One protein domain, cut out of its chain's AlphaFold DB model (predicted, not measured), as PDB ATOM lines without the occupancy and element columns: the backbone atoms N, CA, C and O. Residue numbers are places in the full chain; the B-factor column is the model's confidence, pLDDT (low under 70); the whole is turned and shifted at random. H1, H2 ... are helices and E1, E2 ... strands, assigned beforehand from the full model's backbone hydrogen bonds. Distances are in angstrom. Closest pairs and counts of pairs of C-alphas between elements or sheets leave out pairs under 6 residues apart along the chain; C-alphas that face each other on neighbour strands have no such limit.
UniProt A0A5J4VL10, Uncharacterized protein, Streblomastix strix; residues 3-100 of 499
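This is residues 3 to 100 of the 499 residues of an uncharacterized protein of Streblomastix strix (UniProt A0A5J4VL10). Little regular structure: two short parallel strands, E1 and E2, side by side in the core, with H1, H2 and H5 towards one side and H3 and H4 towards the other. Residues 3 to 34 form a long loop, of which 3 to 4 pair with E1. Of 98 printed residues, 36 are in named elements, ordered E1, H1, H2, E2, H3, H4, H5; the class is mixed. It is compact, radius of gyration of the C-alphas 12.8 A, spanning 33 by 31 by 22 A.

E1, residues 35 to 39, and E2, 69 to 73, are parallel at 11 degrees; N 72 and O 37 are 2.8 A apart. With H1, 42 to 47, and H2, 53 to 56, between them along the chain, they form a strand-helix-strand unit, its crossover right-handed. H1 touches H5, 95 to 99, closest at C-alphas Tyr 47 and Trp 98, 5.7 A. In H1, H3, 76 to 81, H4, 84 to 88, and H5 every O i to N i+4 pair is within hydrogen-bond range; H2 is too short for one.

E1, 12.9 A long, begins at C-alpha 35 (-42.318, 43.689, -33.784); H5 ends at C-alpha 99 (-30.990, 34.005, -24.737).

The printed part has no cut; H2 to E2 is a long link; residue 100 has pLDDT under 70.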
ATOM      1  N   ILE A   3     -46.653  40.122 -37.228       93.69
ATOM      2  CA  ILE A   3     -46.409  38.926 -38.047       93.69
ATOM      3  C   ILE A   3     -47.297  37.784 -37.561       93.69
ATOM      4  O   ILE A   3     -47.298  37.431 -36.385       93.69
ATOM      5  N   THR A   4     -48.045  37.174 -38.477       92.44
ATOM      6  CA  THR A   4     -48.889  36.012 -38.188       92.44
ATOM      7  C   THR A   4     -49.132  35.183 -39.451       92.44
ATOM      8  O   THR A   4     -48.789  35.608 -40.557       92.44
ATOM      9  N   GLY A   5     -49.719  33.995 -39.313       82.69
ATOM     10  CA  GLY A   5     -49.977  33.097 -40.435       82.69
ATOM     11  C   GLY A   5     -50.974  31.990 -40.106       82.69
ATOM     12  O   GLY A   5     -51.287  31.719 -38.946       82.69
ATOM     13  N   ASN A   6     -51.468  31.345 -41.163       78.31
ATOM     14  CA  ASN A   6     -52.303  30.153 -41.073       78.31
ATOM     15  C   ASN A   6     -51.437  28.910 -41.311       78.31
ATOM     16  O   ASN A   6     -50.780  28.812 -42.348       78.31
ATOM     17  N   GLY A   7     -51.488  27.949 -40.387       74.25
ATOM     18  CA  GLY A   7     -50.717  26.703 -40.459       74.25
ATOM     19  C   GLY A   7     -49.374  26.766 -39.727       74.25
ATOM     20  O   GLY A   7     -49.070  27.744 -39.049       74.25
ATOM     21  N   ASN A   8     -48.591  25.690 -39.847       77.00
ATOM     22  CA  ASN A   8     -47.299  25.568 -39.175       77.00
ATOM     23  C   ASN A   8     -46.189  26.236 -39.997       77.00
ATOM     24  O   ASN A   8     -46.061  25.965 -41.195       77.00
ATOM     25  N   TYR A   9     -45.381  27.086 -39.361       79.44
ATOM     26  CA  TYR A   9     -44.198  27.681 -39.982       79.44
ATOM     27  C   TYR A   9     -43.026  26.684 -39.976       79.44
ATOM     28  O   TYR A   9     -42.837  25.955 -39.008       79.44
ATOM     29  N   ASN A  10     -42.265  26.634 -41.076       79.25
ATOM     30  CA  ASN A  10     -41.043  25.837 -41.198       79.25
ATOM     31  C   ASN A  10     -39.859  26.792 -41.439       79.25
ATOM     32  O   ASN A  10     -39.761  27.325 -42.554       79.25
ATOM     33  N   PRO A  11     -38.977  26.995 -40.441       74.56
ATOM     34  CA  PRO A  11     -37.837  27.903 -40.551       74.56
ATOM     35  C   PRO A  11     -36.869  27.565 -41.693       74.56
ATOM     36  O   PRO A  11     -36.351  28.470 -42.333       74.56
ATOM     37  N   ALA A  12     -36.728  26.283 -42.061       75.12
ATOM     38  CA  ALA A  12     -35.825  25.835 -43.132       75.12
ATOM     39  C   ALA A  12     -36.207  26.318 -44.544       75.12
ATOM     40  O   ALA A  12     -35.489  26.068 -45.509       75.12
ATOM     41  N   LEU A  13     -37.372  26.956 -44.693       80.00
ATOM     42  CA  LEU A  13     -37.789  27.585 -45.945       80.00
ATOM     43  C   LEU A  13     -37.421  29.074 -46.017       80.00
ATOM     44  O   LEU A  13     -37.740  29.688 -47.034       80.00
ATOM     45  N   GLU A  14     -36.855  29.651 -44.945       79.81
ATOM     46  CA  GLU A  14     -36.378  31.045 -44.853       79.81
ATOM     47  C   GLU A  14     -37.411  32.081 -45.339       79.81
ATOM     48  O   GLU A  14     -37.102  33.130 -45.892       79.81
ATOM     49  N   ARG A  15     -38.707  31.786 -45.158       84.25
ATOM     50  CA  ARG A  15     -39.799  32.654 -45.644       84.25
ATOM     51  C   ARG A  15     -39.995  33.917 -44.806       84.25
ATOM     52  O   ARG A  15     -40.763  34.789 -45.206       84.25
ATOM     53  N   ILE A  16     -39.370  33.965 -43.634       89.50
ATOM     54  CA  ILE A  16     -39.309  35.132 -42.759       89.50
ATOM     55  C   ILE A  16     -37.824  35.356 -42.524       89.50
ATOM     56  O   ILE A  16     -37.181  34.525 -41.895       89.50
ATOM     57  N   ASP A  17     -37.317  36.447 -43.080       91.62
ATOM     58  CA  ASP A  17     -35.940  36.889 -42.936       91.62
ATOM     59  C   ASP A  17     -35.972  38.410 -42.780       91.62
ATOM     60  O   ASP A  17     -36.309  39.147 -43.713       91.62
ATOM     61  N   LEU A  18     -35.729  38.864 -41.552       93.62
ATOM     62  CA  LEU A  18     -35.634  40.273 -41.185       93.62
ATOM     63  C   LEU A  18     -34.186  40.673 -40.880       93.62
ATOM     64  O   LEU A  18     -33.952  41.681 -40.202       93.62
ATOM     65  N   GLU A  19     -33.206  39.907 -41.362       91.06
ATOM     66  CA  GLU A  19     -31.803  40.248 -41.190       91.06
ATOM     67  C   GLU A  19     -31.515  41.635 -41.800       91.06
ATOM     68  O   GLU A  19     -31.974  42.001 -42.886       91.06
ATOM     69  N   GLY A  20     -30.799  42.477 -41.052       88.69
ATOM     70  CA  GLY A  20     -30.506  43.854 -41.459       88.69
ATOM     71  C   GLY A  20     -31.682  44.835 -41.356       88.69
ATOM     72  O   GLY A  20     -31.521  46.009 -41.718       88.69
ATOM     73  N   MET A  21     -32.842  44.411 -40.841       94.69
ATOM     74  CA  MET A  21     -33.936  45.325 -40.510       94.69
ATOM     75  C   MET A  21     -33.471  46.370 -39.486       94.69
ATOM     76  O   MET A  21     -32.772  46.068 -38.521       94.69
ATOM     77  N   LYS A  22     -33.879  47.623 -39.703       94.50
ATOM     78  CA  LYS A  22     -33.544  48.767 -38.856       94.50
ATOM     79  C   LYS A  22     -34.750  49.219 -38.031       94.50
ATOM     80  O   LYS A  22     -35.733  49.702 -38.589       94.50
ATOM     81  N   ILE A  23     -34.629  49.101 -36.718       94.19
ATOM     82  CA  ILE A  23     -35.597  49.441 -35.681       94.19
ATOM     83  C   ILE A  23     -35.167  50.760 -35.032       94.19
ATOM     84  O   ILE A  23     -34.087  50.823 -34.447       94.19
ATOM     85  N   TYR A  24     -35.985  51.813 -35.156       92.50
ATOM     86  CA  TYR A  24     -35.734  53.118 -34.532       92.50
ATOM     87  C   TYR A  24     -37.041  53.837 -34.195       92.50
ATOM     88  O   TYR A  24     -37.852  54.066 -35.090       92.50
ATOM     89  N   ASN A  25     -37.181  54.296 -32.947       90.06
ATOM     90  CA  ASN A  25     -38.246  55.210 -32.505       90.06
ATOM     91  C   ASN A  25     -39.668  54.754 -32.886       90.06
ATOM     92  O   ASN A  25     -40.505  55.580 -33.259       90.06
ATOM     93  N   ASN A  26     -39.930  53.448 -32.832       94.81
ATOM     94  CA  ASN A  26     -41.267  52.923 -33.070       94.81
ATOM     95  C   ASN A  26     -42.106  52.999 -31.792       94.81
ATOM     96  O   ASN A  26     -41.588  53.101 -30.682       94.81
ATOM     97  N   SER A  27     -43.421  52.949 -31.960       94.06
ATOM     98  CA  SER A  27     -44.370  52.919 -30.854       94.06
ATOM     99  C   SER A  27     -45.559  52.048 -31.223       94.06
ATOM    100  O   SER A  27     -46.068  52.141 -32.345       94.06
ATOM    101  N   ALA A  28     -46.055  51.285 -30.258       93.94
ATOM    102  CA  ALA A  28     -47.330  50.593 -30.335       93.94
ATOM    103  C   ALA A  28     -48.106  50.841 -29.040       93.94
ATOM    104  O   ALA A  28     -47.517  50.901 -27.964       93.94
ATOM    105  N   ASP A  29     -49.431  50.951 -29.137       90.75
ATOM    106  CA  ASP A  29     -50.275  51.115 -27.948       90.75
ATOM    107  C   ASP A  29     -50.307  49.842 -27.079       90.75
ATOM    108  O   ASP A  29     -50.697  49.904 -25.914       90.75
ATOM    109  N   LYS A  30     -49.962  48.678 -27.656       87.06
ATOM    110  CA  LYS A  30     -50.008  47.365 -27.001       87.06
ATOM    111  C   LYS A  30     -48.955  46.424 -27.572       87.06
ATOM    112  O   LYS A  30     -49.175  45.924 -28.672       87.06
ATOM    113  N   GLY A  31     -47.917  46.158 -26.783       85.62
ATOM    114  CA  GLY A  31     -46.903  45.124 -26.988       85.62
ATOM    115  C   GLY A  31     -46.122  45.179 -28.308       85.62
ATOM    116  O   GLY A  31     -46.638  45.583 -29.346       85.62
ATOM    117  N   GLY A  32     -44.863  44.757 -28.288       92.81
ATOM    118  CA  GLY A  32     -44.014  44.682 -29.477       92.81
ATOM    119  C   GLY A  32     -43.933  46.018 -30.213       92.81
ATOM    120  O   GLY A  32     -44.423  46.140 -31.344       92.81
ATOM    121  N   LEU A  33     -43.332  47.026 -29.566       95.50
ATOM    122  CA  LEU A  33     -43.221  48.405 -30.063       95.50
ATOM    123  C   LEU A  33     -42.731  48.441 -31.513       95.50
ATOM    124  O   LEU A  33     -43.201  49.252 -32.316       95.50
ATOM    125  N   SER A  34     -41.843  47.508 -31.862       95.94
ATOM    126  CA  SER A  34     -41.271  47.361 -33.190       95.94
ATOM    127  C   SER A  34     -41.754  46.106 -33.912       95.94
ATOM    128  O   SER A  34     -42.162  46.207 -35.077       95.94
ATOM    129  N   ILE A  35     -41.780  44.946 -33.255       97.00
ATOM    130  CA  ILE A  35     -42.318  43.689 -33.784       97.00
ATOM    131  C   ILE A  35     -43.158  42.994 -32.722       97.00
ATOM    132  O   ILE A  35     -42.707  42.771 -31.605       97.00
ATOM    133  N   PHE A  36     -44.340  42.549 -33.142       97.06
ATOM    134  CA  PHE A  36     -45.119  41.559 -32.425       97.06
ATOM    135  C   PHE A  36     -45.391  40.341 -33.318       97.06
ATOM    136  O   PHE A  36     -45.889  40.491 -34.440       97.06
ATOM    137  N   VAL A  37     -45.095  39.129 -32.842       96.38
ATOM    138  CA  VAL A  37     -45.311  37.887 -33.606       96.38
ATOM    139  C   VAL A  37     -46.342  36.985 -32.926       96.38
ATOM    140  O   VAL A  37     -46.193  36.616 -31.766       96.38
ATOM    141  N   ALA A  38     -47.374  36.571 -33.663       94.38
ATOM    142  CA  ALA A  38     -48.376  35.607 -33.210       94.38
ATOM    143  C   ALA A  38     -48.395  34.378 -34.130       94.38
ATOM    144  O   ALA A  38     -48.990  34.410 -35.216       94.38
ATOM    145  N   MET A  39     -47.738  33.292 -33.715       91.56
ATOM    146  CA  MET A  39     -47.748  32.011 -34.434       91.56
ATOM    147  C   MET A  39     -47.476  30.817 -33.514       91.56
ATOM    148  O   MET A  39     -46.933  30.974 -32.429       91.56
ATOM    149  N   SER A  40     -47.817  29.602 -33.951       84.38
ATOM    150  CA  SER A  40     -47.556  28.379 -33.174       84.38
ATOM    151  C   SER A  40     -46.075  28.008 -33.058       84.38
ATOM    152  O   SER A  40     -45.708  27.408 -32.054       84.38
ATOM    153  N   GLN A  41     -45.246  28.363 -34.045       87.25
ATOM    154  CA  GLN A  41     -43.809  28.047 -34.090       87.25
ATOM    155  C   GLN A  41     -42.936  29.277 -33.786       87.25
ATOM    156  O   GLN A  41     -41.943  29.549 -34.463       87.25
ATOM    157  N   LEU A  42     -43.378  30.099 -32.830       89.50
ATOM    158  CA  LEU A  42     -42.693  31.343 -32.480       89.50
ATOM    159  C   LEU A  42     -41.278  31.079 -31.951       89.50
ATOM    160  O   LEU A  42     -40.337  31.772 -32.326       89.50
ATOM    161  N   LYS A  43     -41.149  30.048 -31.114       86.31
ATOM    162  CA  LYS A  43     -39.891  29.596 -30.523       86.31
ATOM    163  C   LYS A  43     -38.894  29.191 -31.616       86.31
ATOM    164  O   LYS A  43     -37.774  29.681 -31.648       86.31
ATOM    165  N   GLU A  44     -39.345  28.388 -32.572       84.44
ATOM    166  CA  GLU A  44     -38.549  27.884 -33.687       84.44
ATOM    167  C   GLU A  44     -38.101  29.005 -34.633       84.44
ATOM    168  O   GLU A  44     -36.982  28.967 -35.134       84.44
ATOM    169  N   LEU A  45     -38.936  30.027 -34.861       86.94
ATOM    170  CA  LEU A  45     -38.537  31.224 -35.612       86.94
ATOM    171  C   LEU A  45     -37.422  32.002 -34.895       86.94
ATOM    172  O   LEU A  45     -36.497  32.473 -35.547       86.94
ATOM    173  N   CYS A  46     -37.520  32.140 -33.573       88.75
ATOM    174  CA  CYS A  46     -36.554  32.881 -32.764       88.75
ATOM    175  C   CYS A  46     -35.232  32.117 -32.573       88.75
ATOM    176  O   CYS A  46     -34.192  32.745 -32.402       88.75
ATOM    177  N   TYR A  47     -35.256  30.783 -32.629       78.69
ATOM    178  CA  TYR A  47     -34.058  29.943 -32.540       78.69
ATOM    179  C   TYR A  47     -33.330  29.714 -33.852       78.69
ATOM    180  O   TYR A  47     -32.139  29.411 -33.834       78.69
ATOM    181  N   TYR A  48     -34.030  29.763 -34.983       77.56
ATOM    182  CA  TYR A  48     -33.396  29.468 -36.258       77.56
ATOM    183  C   TYR A  48     -32.313  30.517 -36.564       77.56
ATOM    184  O   TYR A  48     -32.546  31.716 -36.415       77.56
ATOM    185  N   GLY A  49     -31.123  30.069 -36.977       76.75
ATOM    186  CA  GLY A  49     -29.942  30.930 -37.124       76.75
ATOM    187  C   GLY A  49     -29.133  31.068 -35.825       76.75
ATOM    188  O   GLY A  49     -29.122  30.161 -34.998       76.75
ATOM    189  N   ILE A  50     -28.406  32.177 -35.672       77.94
ATOM    190  CA  ILE A  50     -27.596  32.488 -34.476       77.94
ATOM    191  C   ILE A  50     -28.210  33.696 -33.756       77.94
ATOM    192  O   ILE A  50     -28.474  34.710 -34.394       77.94
ATOM    193  N   ASP A  51     -28.437  33.598 -32.443       81.81
ATOM    194  CA  ASP A  51     -28.880  34.701 -31.572       81.81
ATOM    195  C   ASP A  51     -30.097  35.492 -32.096       81.81
ATOM    196  O   ASP A  51     -30.117  36.724 -32.047       81.81
ATOM    197  N   GLY A  52     -31.108  34.805 -32.641       86.06
ATOM    198  CA  GLY A  52     -32.307  35.448 -33.195       86.06
ATOM    199  C   GLY A  52     -32.122  36.078 -34.580       86.06
ATOM    200  O   GLY A  52     -32.936  36.918 -34.972       86.06
ATOM    201  N   GLN A  53     -31.078  35.691 -35.324       86.50
ATOM    202  CA  GLN A  53     -30.664  36.233 -36.631       86.50
ATOM    203  C   GLN A  53     -31.814  36.714 -37.535       86.50
ATOM    204  O   GLN A  53     -31.800  37.857 -37.993       86.50
ATOM    205  N   TYR A  54     -32.824  35.872 -37.772       90.44
ATOM    206  CA  TYR A  54     -33.878  36.150 -38.756       90.44
ATOM    207  C   TYR A  54     -35.007  37.065 -38.259       90.44
ATOM    208  O   TYR A  54     -35.886  37.423 -39.046       90.44
ATOM    209  N   ILE A  55     -35.017  37.452 -36.980       93.00
ATOM    210  CA  ILE A  55     -36.075  38.295 -36.397       93.00
ATOM    211  C   ILE A  55     -35.537  39.531 -35.665       93.00
ATOM    212  O   ILE A  55     -36.229  40.545 -35.580       93.00
ATOM    213  N   LYS A  56     -34.292  39.480 -35.185       92.81
ATOM    214  CA  LYS A  56     -33.687  40.492 -34.311       92.81
ATOM    215  C   LYS A  56     -33.359  41.812 -35.018       92.81
ATOM    216  O   LYS A  56     -33.435  42.876 -34.409       92.81
ATOM    217  N   GLY A  57     -33.022  41.784 -36.310       93.31
ATOM    218  CA  GLY A  57     -32.618  42.994 -37.038       93.31
ATOM    219  C   GLY A  57     -31.409  43.675 -36.379       93.31
ATOM    220  O   GLY A  57     -30.370  43.050 -36.197       93.31
ATOM    221  N   ASN A  58     -31.530  44.956 -36.018       94.56
ATOM    222  CA  ASN A  58     -30.524  45.718 -35.261       94.56
ATOM    223  C   ASN A  58     -30.824  45.828 -33.749       94.56
ATOM    224  O   ASN A  58     -30.243  46.698 -33.099       94.56
ATOM    225  N   TYR A  59     -31.737  45.015 -33.210       95.12
ATOM    226  CA  TYR A  59     -31.994  44.935 -31.772       95.12
ATOM    227  C   TYR A  59     -30.745  44.439 -31.025       95.12
ATOM    228  O   TYR A  59     -30.091  43.484 -31.452       95.12
ATOM    229  N   SER A  60     -30.415  45.096 -29.915       92.12
ATOM    230  CA  SER A  60     -29.273  44.795 -29.052       92.12
ATOM    231  C   SER A  60     -29.759  44.241 -27.718       92.12
ATOM    232  O   SER A  60     -30.501  44.925 -27.020       92.12
ATOM    233  N   ASP A  61     -29.262  43.070 -27.319       88.44
ATOM    234  CA  ASP A  61     -29.580  42.454 -26.017       88.44
ATOM    235  C   ASP A  61     -29.107  43.305 -24.818       88.44
ATOM    236  O   ASP A  61     -29.483  43.061 -23.672       88.44
ATOM    237  N   THR A  62     -28.236  44.293 -25.059       88.25
ATOM    238  CA  THR A  62     -27.704  45.190 -24.022       88.25
ATOM    239  C   THR A  62     -28.347  46.568 -24.009       88.25
ATOM    240  O   THR A  62     -28.396  47.194 -22.951       88.25
ATOM    241  N   ASP A  63     -28.791  47.063 -25.165       91.50
ATOM    242  CA  ASP A  63     -29.125  48.483 -25.336       91.50
ATOM    243  C   ASP A  63     -30.554  48.737 -25.830       91.50
ATOM    244  O   ASP A  63     -31.022  49.875 -25.754       91.50
ATOM    245  N   SER A  64     -31.231  47.726 -26.379       93.38
ATOM    246  CA  SER A  64     -32.603  47.861 -26.875       93.38
ATOM    247  C   SER A  64     -33.630  47.635 -25.762       93.38
ATOM    248  O   SER A  64     -33.342  47.011 -24.746       93.38
ATOM    249  N   ASP A  65     -34.831  48.189 -25.938       93.44
ATOM    250  CA  ASP A  65     -35.947  47.985 -25.010       93.44
ATOM    251  C   ASP A  65     -36.580  46.619 -25.293       93.44
ATOM    252  O   ASP A  65     -37.022  46.388 -26.412       93.44
ATOM    253  N   GLU A  66     -36.673  45.732 -24.303       92.38
ATOM    254  CA  GLU A  66     -37.271  44.390 -24.440       92.38
ATOM    255  C   GLU A  66     -38.706  44.393 -24.985       92.38
ATOM    256  O   GLU A  66     -39.157  43.426 -25.603       92.38
ATOM    257  N   GLN A  67     -39.415  45.513 -24.838       93.62
ATOM    258  CA  GLN A  67     -40.744  45.701 -25.413       93.62
ATOM    259  C   GLN A  67     -40.719  45.937 -26.929       93.62
ATOM    260  O   GLN A  67     -41.775  45.892 -27.560       93.62
ATOM    261  N   ASP A  68     -39.561  46.193 -27.551       95.56
ATOM    262  CA  ASP A  68     -39.452  46.334 -29.007       95.56
ATOM    263  C   ASP A  68     -39.832  45.047 -29.726       95.56
ATOM    264  O   ASP A  68     -40.484  45.114 -30.774       95.56
ATOM    265  N   LEU A  69     -39.450  43.895 -29.174       96.75
ATOM    266  CA  LEU A  69     -39.638  42.586 -29.785       96.75
ATOM    267  C   LEU A  69     -40.415  41.672 -28.842       96.75
ATOM    268  O   LEU A  69     -39.856  41.062 -27.933       96.75
ATOM    269  N   GLU A  70     -41.702  41.508 -29.118       97.50
ATOM    270  CA  GLU A  70     -42.571  40.632 -28.337       97.50
ATOM    271  C   GLU A  70     -43.307  39.620 -29.217       97.50
ATOM    272  O   GLU A  70     -43.382  39.723 -30.446       97.50
ATOM    273  N   GLY A  71     -43.885  38.607 -28.592       96.19
ATOM    274  CA  GLY A  71     -44.777  37.707 -29.295       96.19
ATOM    275  C   GLY A  71     -45.528  36.763 -28.385       96.19
ATOM    276  O   GLY A  71     -45.389  36.777 -27.168       96.19
ATOM    277  N   ILE A  72     -46.360  35.942 -29.009       94.69
ATOM    278  CA  ILE A  72     -47.189  34.946 -28.347       94.69
ATOM    279  C   ILE A  72     -47.237  33.667 -29.182       94.69
ATOM    280  O   ILE A  72     -47.522  33.685 -30.384       94.69
ATOM    281  N   GLN A  73     -47.001  32.528 -28.528       92.25
ATOM    282  CA  GLN A  73     -47.100  31.222 -29.170       92.25
ATOM    283  C   GLN A  73     -48.575  30.817 -29.341       92.25
ATOM    284  O   GLN A  73     -49.183  30.169 -28.483       92.25
ATOM    285  N   MET A  74     -49.191  31.272 -30.433       87.88
ATOM    286  CA  MET A  74     -50.620  31.116 -30.705       87.88
ATOM    287  C   MET A  74     -50.922  31.261 -32.200       87.88
ATOM    288  O   MET A  74     -50.389  32.147 -32.860       87.88
ATOM    289  N   GLN A  75     -51.804  30.424 -32.757       86.62
ATOM    290  CA  GLN A  75     -52.210  30.563 -34.163       86.62
ATOM    291  C   GLN A  75     -53.107  31.787 -34.382       86.62
ATOM    292  O   GLN A  75     -53.861  32.178 -33.493       86.62
ATOM    293  N   PHE A  76     -53.121  32.336 -35.600       91.06
ATOM    294  CA  PHE A  76     -53.892  33.543 -35.922       91.06
ATOM    295  C   PHE A  76     -55.386  33.447 -35.563       91.06
ATOM    296  O   PHE A  76     -55.964  34.381 -35.009       91.06
ATOM    297  N   ALA A  77     -56.022  32.300 -35.829       88.25
ATOM    298  CA  ALA A  77     -57.431  32.081 -35.494       88.25
ATOM    299  C   ALA A  77     -57.696  32.132 -33.976       88.25
ATOM    300  O   ALA A  77     -58.726  32.648 -33.537       88.25
ATOM    301  N   GLN A  78     -56.756  31.628 -33.174       89.00
ATOM    302  CA  GLN A  78     -56.823  31.685 -31.715       89.00
ATOM    303  C   GLN A  78     -56.551  33.106 -31.218       89.00
ATOM    304  O   GLN A  78     -57.289  33.595 -30.375       89.00
ATOM    305  N   PHE A  79     -55.569  33.800 -31.800       92.81
ATOM    306  CA  PHE A  79     -55.251  35.184 -31.449       92.81
ATOM    307  C   PHE A  79     -56.450  36.114 -31.675       92.81
ATOM    308  O   PHE A  79     -56.812  36.881 -30.791       92.81
ATOM    309  N   ASN A  80     -57.148  35.970 -32.808       92.44
ATOM    310  CA  ASN A  80     -58.349  36.758 -33.117       92.44
ATOM    311  C   ASN A  80     -59.560  36.453 -32.224       92.44
ATOM    312  O   ASN A  80     -60.497  37.248 -32.185       92.44
ATOM    313  N   SER A  81     -59.584  35.293 -31.563       92.25
ATOM    314  CA  SER A  81     -60.676  34.886 -30.667       92.25
ATOM    315  C   SER A  81     -60.316  34.992 -29.181       92.25
ATOM    316  O   SER A  81     -61.194  34.818 -28.334       92.25
ATOM    317  N   ALA A  82     -59.057  35.298 -28.858       91.44
ATOM    318  CA  ALA A  82     -58.574  35.449 -27.495       91.44
ATOM    319  C   ALA A  82     -59.052  36.766 -26.867       91.44
ATOM    320  O   ALA A  82     -59.199  37.794 -27.529       91.44
ATOM    321  N   GLN A  83     -59.276  36.737 -25.555       93.81
ATOM    322  CA  GLN A  83     -59.538  37.952 -24.785       93.81
ATOM    323  C   GLN A  83     -58.235  38.741 -24.587       93.81
ATOM    324  O   GLN A  83     -57.157  38.156 -24.492       93.81
ATOM    325  N   GLN A  84     -58.324  40.069 -24.472       92.25
ATOM    326  CA  GLN A  84     -57.144  40.937 -24.347       92.25
ATOM    327  C   GLN A  84     -56.240  40.551 -23.165       92.25
ATOM    328  O   GLN A  84     -55.029  40.463 -23.329       92.25
ATOM    329  N   ASN A  85     -56.822  40.246 -22.005       89.31
ATOM    330  CA  ASN A  85     -56.073  39.806 -20.828       89.31
ATOM    331  C   ASN A  85     -55.312  38.487 -21.056       89.31
ATOM    332  O   ASN A  85     -54.252  38.288 -20.479       89.31
ATOM    333  N   GLN A  86     -55.835  37.587 -21.895       85.38
ATOM    334  CA  GLN A  86     -55.163  36.332 -22.234       85.38
ATOM    335  C   GLN A  86     -53.972  36.558 -23.158       85.38
ATOM    336  O   GLN A  86     -53.021  35.785 -23.099       85.38
ATOM    337  N   ILE A  87     -54.038  37.579 -24.016       91.06
ATOM    338  CA  ILE A  87     -52.912  37.976 -24.860       91.06
ATOM    339  C   ILE A  87     -51.839  38.596 -23.965       91.06
ATOM    340  O   ILE A  87     -50.732  38.085 -23.932       91.06
ATOM    341  N   GLU A  88     -52.194  39.594 -23.151       88.38
ATOM    342  CA  GLU A  88     -51.258  40.282 -22.245       88.38
ATOM    343  C   GLU A  88     -50.551  39.326 -21.270       88.38
ATOM    344  O   GLU A  88     -49.352  39.447 -21.063       88.38
ATOM    345  N   GLN A  89     -51.254  38.332 -20.714       84.06
ATOM    346  CA  GLN A  89     -50.657  37.337 -19.807       84.06
ATOM    347  C   GLN A  89     -49.730  36.324 -20.489       84.06
ATOM    348  O   GLN A  89     -48.991  35.624 -19.801       84.06
ATOM    349  N   ARG A  90     -49.831  36.165 -21.812       87.50
ATOM    350  CA  ARG A  90     -49.105  35.135 -22.577       87.50
ATOM    351  C   ARG A  90     -48.100  35.717 -23.564       87.50
ATOM    352  O   ARG A  90     -47.392  34.944 -24.208       87.50
ATOM    353  N   THR A  91     -48.083  37.035 -23.716       93.62
ATOM    354  CA  THR A  91     -47.034  37.753 -24.423       93.62
ATOM    355  C   THR A  91     -45.724  37.603 -23.665       93.62
ATOM    356  O   THR A  91     -45.695  37.612 -22.437       93.62
ATOM    357  N   ILE A  92     -44.647  37.466 -24.420       91.56
ATOM    358  CA  ILE A  92     -43.283  37.312 -23.932       91.56
ATOM    359  C   ILE A  92     -42.345  38.168 -24.779       91.56
ATOM    360  O   ILE A  92     -42.604  38.387 -25.968       91.56
ATOM    361  N   HIS A  93     -41.243  38.607 -24.178       94.69
ATOM    362  CA  HIS A  93     -40.131  39.218 -24.899       94.69
ATOM    363  C   HIS A  93     -39.433  38.138 -25.726       94.69
ATOM    364  O   HIS A  93     -39.103  37.069 -25.214       94.69
ATOM    365  N   LEU A  94     -39.238  38.385 -27.022       93.75
ATOM    366  CA  LEU A  94     -38.669  37.374 -27.921       93.75
ATOM    367  C   LEU A  94     -37.209  37.049 -27.585       93.75
ATOM    368  O   LEU A  94     -36.746  35.947 -27.868       93.75
ATOM    369  N   GLU A  95     -36.522  37.983 -26.929       90.50
ATOM    370  CA  GLU A  95     -35.158  37.817 -26.436       90.50
ATOM    371  C   GLU A  95     -34.993  36.619 -25.499       90.50
ATOM    372  O   GLU A  95     -33.963  35.950 -25.548       90.50
ATOM    373  N   GLU A  96     -36.033  36.265 -24.740       85.12
ATOM    374  CA  GLU A  96     -36.048  35.068 -23.892       85.12
ATOM    375  C   GLU A  96     -35.820  33.784 -24.691       85.12
ATOM    376  O   GLU A  96     -35.255  32.823 -24.175       85.12
ATOM    377  N   TYR A  97     -36.218  33.750 -25.965       83.94
ATOM    378  CA  TYR A  97     -35.988  32.574 -26.789       83.94
ATOM    379  C   TYR A  97     -34.527  32.450 -27.195       83.94
ATOM    380  O   TYR A  97     -33.941  31.419 -26.913       83.94
ATOM    381  N   TRP A  98     -33.894  33.463 -27.784       84.44
ATOM    382  CA  TRP A  98     -32.497  33.323 -28.225       84.44
ATOM    383  C   TRP A  98     -31.452  33.548 -27.125       84.44
ATOM    384  O   TRP A  98     -30.286  33.229 -27.341       84.44
ATOM    385  N   LYS A  99     -31.842  34.038 -25.940       75.50
ATOM    386  CA  LYS A  99     -30.990  34.005 -24.737       75.50
ATOM    387  C   LYS A  99     -30.835  32.606 -24.149       75.50
ATOM    388  O   LYS A  99     -29.830  32.337 -23.492       75.50
ATOM    389  N   LEU A 100     -31.821  31.728 -24.337       55.78
ATOM    390  CA  LEU A 100     -31.749  30.350 -23.859       55.78
ATOM    391  C   LEU A 100     -30.831  29.549 -24.791       55.78
ATOM    392  O   LEU A 100     -31.144  29.427 -25.979       55.78
TER     393      LEU A 100